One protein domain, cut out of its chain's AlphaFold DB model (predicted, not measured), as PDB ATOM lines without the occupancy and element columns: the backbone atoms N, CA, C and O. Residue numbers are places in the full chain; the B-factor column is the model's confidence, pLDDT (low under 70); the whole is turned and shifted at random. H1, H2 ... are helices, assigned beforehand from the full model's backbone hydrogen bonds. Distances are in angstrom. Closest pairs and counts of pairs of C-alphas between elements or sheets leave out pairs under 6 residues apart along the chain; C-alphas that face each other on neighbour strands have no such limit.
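AT A GLANCE: This is residues 175 to 221 of the 359 residues of the protein "uncharacterized protein LOC113505174 isoform X2" of Trichoplusia ni (UniProt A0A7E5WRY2). The long helix H2 and the shorter H1 make a flat, open V: they meet at a corner by the tight link between them, and their far ends stand wide apart with nothing between. The printed part has 47 residues with two named helices, H1 then H2, and no named strand; the class is all helix. The whole is extended, with a radius of gyration of the C-alphas of 15.2 A and spans of 42 by 30 by 6 A.

HOW THE PARTS SIT: Start with H2, residues 198 to 221, and look back to H1, residues 176 to 195. They are close but not clearly touching; their closest C-alphas, those of Tyr 192 and Phe 200, are 6.9 A apart. They run opposite ways at a steep tilt of 64 degrees. Every O i to N i+4 pair is within hydrogen-bond range in H1, and 19 of 20 in H2.

IN THESE COORDINATES: Find C-alpha 198 at (-20.680, -16.748, 32.840); from there H2 runs 34.9 A to C-alpha 221 at (-49.437, -36.119, 28.942). H1 begins at C-alpha 176, (-11.584, -39.360, 13.331), and is 28.3 A long.

THE WHOLE: The C-alphas of Asn 175 and Ala 220, the two farthest apart, are 43.2 A apart. The printed part has no cut. Look for pLDDT under 70 at residues 197 to 208 and 219 to 221.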
ATOM      1  N   ASN A 175      -8.211 -41.694  15.982       98.00
ATOM      2  CA  ASN A 175      -9.279 -41.937  15.007       98.00
ATOM      3  C   ASN A 175     -10.128 -40.673  14.806       98.00
ATOM      4  O   ASN A 175     -10.131 -39.786  15.662       98.00
ATOM      5  N   ASP A 176     -10.858 -40.584  13.694       97.06
ATOM      6  CA  ASP A 176     -11.584 -39.360  13.331       97.06
ATOM      7  C   ASP A 176     -12.658 -38.963  14.360       97.06
ATOM      8  O   ASP A 176     -12.748 -37.783  14.702       97.06
ATOM      9  N   ASP A 177     -13.374 -39.925  14.950       96.38
ATOM     10  CA  ASP A 177     -14.377 -39.659  15.997       96.38
ATOM     11  C   ASP A 177     -13.742 -39.106  17.279       96.38
ATOM     12  O   ASP A 177     -14.157 -38.074  17.809       96.38
ATOM     13  N   THR A 178     -12.663 -39.734  17.754       96.75
ATOM     14  CA  THR A 178     -11.905 -39.254  18.920       96.75
ATOM     15  C   THR A 178     -11.302 -37.874  18.654       96.75
ATOM     16  O   THR A 178     -11.280 -37.007  19.528       96.75
ATOM     17  N   ARG A 179     -10.845 -37.635  17.420       96.56
ATOM     18  CA  ARG A 179     -10.316 -36.344  16.981       96.56
ATOM     19  C   ARG A 179     -11.390 -35.261  17.004       96.56
ATOM     20  O   ARG A 179     -11.101 -34.135  17.406       96.56
ATOM     21  N   LEU A 180     -12.605 -35.589  16.570       95.94
ATOM     22  CA  LEU A 180     -13.756 -34.696  16.617       95.94
ATOM     23  C   LEU A 180     -14.128 -34.356  18.065       95.94
ATOM     24  O   LEU A 180     -14.238 -33.175  18.384       95.94
ATOM     25  N   LEU A 181     -14.225 -35.357  18.946       96.12
ATOM     26  CA  LEU A 181     -14.476 -35.148  20.378       96.12
ATOM     27  C   LEU A 181     -13.421 -34.231  21.009       96.12
ATOM     28  O   LEU A 181     -13.759 -33.264  21.685       96.12
ATOM     29  N   CYS A 182     -12.142 -34.459  20.711       96.94
ATOM     30  CA  CYS A 182     -11.061 -33.611  21.205       96.94
ATOM     31  C   CYS A 182     -11.180 -32.157  20.708       96.94
ATOM     32  O   CYS A 182     -10.990 -31.222  21.483       96.94
ATOM     33  N   ARG A 183     -11.553 -31.936  19.437       94.69
ATOM     34  CA  ARG A 183     -11.802 -30.582  18.904       94.69
ATOM     35  C   ARG A 183     -12.946 -29.881  19.633       94.69
ATOM     36  O   ARG A 183     -12.833 -28.689  19.906       94.69
ATOM     37  N   ILE A 184     -14.020 -30.606  19.947       95.75
ATOM     38  CA  ILE A 184     -15.152 -30.072  20.715       95.75
ATOM     39  C   ILE A 184     -14.675 -29.622  22.101       95.75
ATOM     40  O   ILE A 184     -14.964 -28.497  22.500       95.75
ATOM     41  N   GLU A 185     -13.898 -30.448  22.802       95.12
ATOM     42  CA  GLU A 185     -13.383 -30.110  24.135       95.12
ATOM     43  C   GLU A 185     -12.428 -28.908  24.121       95.12
ATOM     44  O   GLU A 185     -12.577 -27.992  24.930       95.12
ATOM     45  N   VAL A 186     -11.506 -28.829  23.157       94.81
ATOM     46  CA  VAL A 186     -10.621 -27.658  23.016       94.81
ATOM     47  C   VAL A 186     -11.434 -26.381  22.786       94.81
ATOM     48  O   VAL A 186     -11.170 -25.358  23.416       94.81
ATOM     49  N   LEU A 187     -12.460 -26.430  21.933       93.75
ATOM     50  CA  LEU A 187     -13.337 -25.282  21.692       93.75
ATOM     51  C   LEU A 187     -14.134 -24.881  22.942       93.75
ATOM     52  O   LEU A 187     -14.308 -23.684  23.182       93.75
ATOM     53  N   LYS A 188     -14.578 -25.845  23.761       90.19
ATOM     54  CA  LYS A 188     -15.220 -25.564  25.058       90.19
ATOM     55  C   LYS A 188     -14.272 -24.816  25.996       90.19
ATOM     56  O   LYS A 188     -14.679 -23.815  26.580       90.19
ATOM     57  N   ILE A 189     -13.016 -25.256  26.094       92.31
ATOM     58  CA  ILE A 189     -11.995 -24.618  26.939       92.31
ATOM     59  C   ILE A 189     -11.693 -23.197  26.453       92.31
ATOM     60  O   ILE A 189     -11.693 -22.269  27.256       92.31
ATOM     61  N   ILE A 190     -11.490 -23.000  25.145       92.31
ATOM     62  CA  ILE A 190     -11.234 -21.668  24.571       92.31
ATOM     63  C   ILE A 190     -12.405 -20.731  24.862       92.31
ATOM     64  O   ILE A 190     -12.209 -19.604  25.314       92.31
ATOM     65  N   ARG A 191     -13.636 -21.198  24.639       89.19
ATOM     66  CA  ARG A 191     -14.836 -20.417  24.939       89.19
ATOM     67  C   ARG A 191     -14.893 -20.029  26.415       89.19
ATOM     68  O   ARG A 191     -15.152 -18.868  26.714       89.19
ATOM     69  N   TYR A 192     -14.626 -20.980  27.309       88.06
ATOM     70  CA  TYR A 192     -14.589 -20.750  28.750       88.06
ATOM     71  C   TYR A 192     -13.528 -19.711  29.142       88.06
ATOM     72  O   TYR A 192     -13.821 -18.800  29.910       88.06
ATOM     73  N   ALA A 193     -12.324 -19.795  28.572       88.88
ATOM     74  CA  ALA A 193     -11.250 -18.843  28.840       88.88
ATOM     75  C   ALA A 193     -11.582 -17.422  28.346       88.88
ATOM     76  O   ALA A 193     -11.281 -16.451  29.034       88.88
ATOM     77  N   LEU A 194     -12.230 -17.291  27.182       89.31
ATOM     78  CA  LEU A 194     -12.557 -15.987  26.587       89.31
ATOM     79  C   LEU A 194     -13.786 -15.313  27.209       89.31
ATOM     80  O   LEU A 194     -13.818 -14.094  27.346       89.31
ATOM     81  N   GLN A 195     -14.824 -16.082  27.536       86.81
ATOM     82  CA  GLN A 195     -16.106 -15.555  28.029       86.81
ATOM     83  C   GLN A 195     -16.221 -15.612  29.563       86.81
ATOM     84  O   GLN A 195     -17.173 -15.075  30.136       86.81
ATOM     85  N   GLY A 196     -15.254 -16.246  30.236       76.44
ATOM     86  CA  GLY A 196     -15.278 -16.508  31.671       76.44
ATOM     87  C   GLY A 196     -16.373 -17.503  32.075       76.44
ATOM     88  O   GLY A 196     -17.103 -18.052  31.252       76.44
ATOM     89  N   HIS A 197     -16.542 -17.710  33.384       69.38
ATOM     90  CA  HIS A 197     -17.507 -18.679  33.931       69.38
ATOM     91  C   HIS A 197     -18.978 -18.427  33.533       69.38
ATOM     92  O   HIS A 197     -19.805 -19.336  33.601       69.38
ATOM     93  N   LYS A 198     -19.306 -17.208  33.090       67.75
ATOM     94  CA  LYS A 198     -20.680 -16.748  32.840       67.75
ATOM     95  C   LYS A 198     -21.363 -17.486  31.684       67.75
ATOM     96  O   LYS A 198     -22.569 -17.703  31.716       67.75
ATOM     97  N   CYS A 199     -20.611 -17.906  30.667       61.25
ATOM     98  CA  CYS A 199     -21.187 -18.620  29.524       61.25
ATOM     99  C   CYS A 199     -21.443 -20.106  29.799       61.25
ATOM    100  O   CYS A 199     -22.256 -20.718  29.108       61.25
ATOM    101  N   PHE A 200     -20.737 -20.690  30.770       63.78
ATOM    102  CA  PHE A 200     -20.886 -22.101  31.114       63.78
ATOM    103  C   PHE A 200     -22.145 -22.324  31.953       63.78
ATOM    104  O   PHE A 200     -22.877 -23.276  31.706       63.78
ATOM    105  N   GLU A 201     -22.454 -21.399  32.870       62.03
ATOM    106  CA  GLU A 201     -23.732 -21.425  33.586       62.03
ATOM    107  C   GLU A 201     -24.914 -21.225  32.643       62.03
ATOM    108  O   GLU A 201     -25.862 -21.994  32.708       62.03
ATOM    109  N   ALA A 202     -24.841 -20.278  31.704       61.53
ATOM    110  CA  ALA A 202     -25.924 -20.068  30.745       61.53
ATOM    111  C   ALA A 202     -26.203 -21.308  29.874       61.53
ATOM    112  O   ALA A 202     -27.362 -21.612  29.599       61.53
ATOM    113  N   LEU A 203     -25.162 -22.045  29.459       65.19
ATOM    114  CA  LEU A 203     -25.351 -23.289  28.706       65.19
ATOM    115  C   LEU A 203     -25.927 -24.407  29.576       65.19
ATOM    116  O   LEU A 203     -26.844 -25.095  29.141       65.19
ATOM    117  N   LYS A 204     -25.420 -24.555  30.804       68.00
ATOM    118  CA  LYS A 204     -25.902 -25.559  31.755       68.00
ATOM    119  C   LYS A 204     -27.367 -25.319  32.127       68.00
ATOM    120  O   LYS A 204     -28.169 -26.240  32.091       68.00
ATOM    121  N   VAL A 205     -27.737 -24.064  32.382       69.31
ATOM    122  CA  VAL A 205     -29.120 -23.664  32.666       69.31
ATOM    123  C   VAL A 205     -30.022 -23.934  31.460       69.31
ATOM    124  O   VAL A 205     -31.136 -24.414  31.641       69.31
ATOM    125  N   ALA A 206     -29.561 -23.689  30.231       68.75
ATOM    126  CA  ALA A 206     -30.346 -23.970  29.027       68.75
ATOM    127  C   ALA A 206     -30.530 -25.479  28.762       68.75
ATOM    128  O   ALA A 206     -31.624 -25.896  28.381       68.75
ATOM    129  N   GLU A 207     -29.497 -26.297  28.987       68.56
ATOM    130  CA  GLU A 207     -29.582 -27.762  28.880       68.56
ATOM    131  C   GLU A 207     -30.510 -28.356  29.950       68.56
ATOM    132  O   GLU A 207     -31.376 -29.169  29.615       68.56
ATOM    133  N   ASP A 208     -30.410 -27.890  31.198       68.81
ATOM    134  CA  ASP A 208     -31.282 -28.323  32.296       68.81
ATOM    135  C   ASP A 208     -32.738 -27.888  32.069       68.81
ATOM    136  O   ASP A 208     -33.666 -28.661  32.312       68.81
ATOM    137  N   THR A 209     -32.961 -26.678  31.540       77.75
ATOM    138  CA  THR A 209     -34.312 -26.174  31.226       77.75
ATOM    139  C   THR A 209     -34.946 -26.972  30.091       77.75
ATOM    140  O   THR A 209     -36.103 -27.364  30.195       77.75
ATOM    141  N   TYR A 210     -34.188 -27.294  29.039       73.75
ATOM    142  CA  TYR A 210     -34.688 -28.119  27.937       73.75
ATOM    143  C   TYR A 210     -35.031 -29.545  28.387       73.75
ATOM    144  O   TYR A 210     -36.064 -30.090  27.994       73.75
ATOM    145  N   PHE A 211     -34.191 -30.155  29.230       75.75
ATOM    146  CA  PHE A 211     -34.493 -31.463  29.810       75.75
ATOM    147  C   PHE A 211     -35.731 -31.414  30.703       75.75
ATOM    148  O   PHE A 211     -36.572 -32.309  30.621       75.75
ATOM    149  N   LYS A 212     -35.871 -30.360  31.511       77.38
ATOM    150  CA  LYS A 212     -37.023 -30.166  32.389       77.38
ATOM    151  C   LYS A 212     -38.312 -29.968  31.593       77.38
ATOM    152  O   LYS A 212     -39.252 -30.715  31.823       77.38
ATOM    153  N   ASP A 213     -38.336 -29.083  30.599       77.81
ATOM    154  CA  ASP A 213     -39.512 -28.862  29.745       77.81
ATOM    155  C   ASP A 213     -39.901 -30.117  28.958       77.81
ATOM    156  O   ASP A 213     -41.082 -30.450  28.835       77.81
ATOM    157  N   ARG A 214     -38.914 -30.870  28.460       82.38
ATOM    158  CA  ARG A 214     -39.175 -32.119  27.742       82.38
ATOM    159  C   ARG A 214     -39.730 -33.207  28.661       82.38
ATOM    160  O   ARG A 214     -40.668 -33.892  28.266       82.38
ATOM    161  N   MET A 215     -39.173 -33.376  29.860       76.75
ATOM    162  CA  MET A 215     -39.651 -34.374  30.825       76.75
ATOM    163  C   MET A 215     -41.007 -33.983  31.424       76.75
ATOM    164  O   MET A 215     -41.890 -34.832  31.536       76.75
ATOM    165  N   SER A 216     -41.219 -32.702  31.726       78.38
ATOM    166  CA  SER A 216     -42.508 -32.176  32.185       78.38
ATOM    167  C   SER A 216     -43.596 -32.313  31.118       78.38
ATOM    168  O   SER A 216     -44.727 -32.644  31.453       78.38
ATOM    169  N   GLY A 217     -43.268 -32.149  29.832       75.38
ATOM    170  CA  GLY A 217     -44.215 -32.372  28.735       75.38
ATOM    171  C   GLY A 217     -44.589 -33.842  28.497       75.38
ATOM    172  O   GLY A 217     -45.639 -34.109  27.913       75.38
ATOM    173  N   ILE A 218     -43.755 -34.791  28.933       75.75
ATOM    174  CA  ILE A 218     -44.051 -36.230  28.860       75.75
ATOM    175  C   ILE A 218     -44.945 -36.640  30.037       75.75
ATOM    176  O   ILE A 218     -45.976 -37.262  29.811       75.75
ATOM    177  N   LEU A 219     -44.620 -36.212  31.261       66.62
ATOM    178  CA  LEU A 219     -45.420 -36.527  32.454       66.62
ATOM    179  C   LEU A 219     -46.802 -35.855  32.441       66.62
ATOM    180  O   LEU A 219     -47.798 -36.489  32.773       66.62
ATOM    181  N   ALA A 220     -46.901 -34.607  31.970       66.00
ATOM    182  CA  ALA A 220     -48.188 -33.912  31.864       66.00
ATOM    183  C   ALA A 220     -49.145 -34.543  30.830       66.00
ATOM    184  O   ALA A 220     -50.351 -34.305  30.882       66.00
ATOM    185  N   LYS A 221     -48.624 -35.347  29.893       61.28
ATOM    186  CA  LYS A 221     -49.437 -36.119  28.942       61.28
ATOM    187  C   LYS A 221     -49.912 -37.460  29.492       61.28
ATOM    188  O   LYS A 221     -50.818 -38.037  28.910       61.28
TER     189      LYS A 221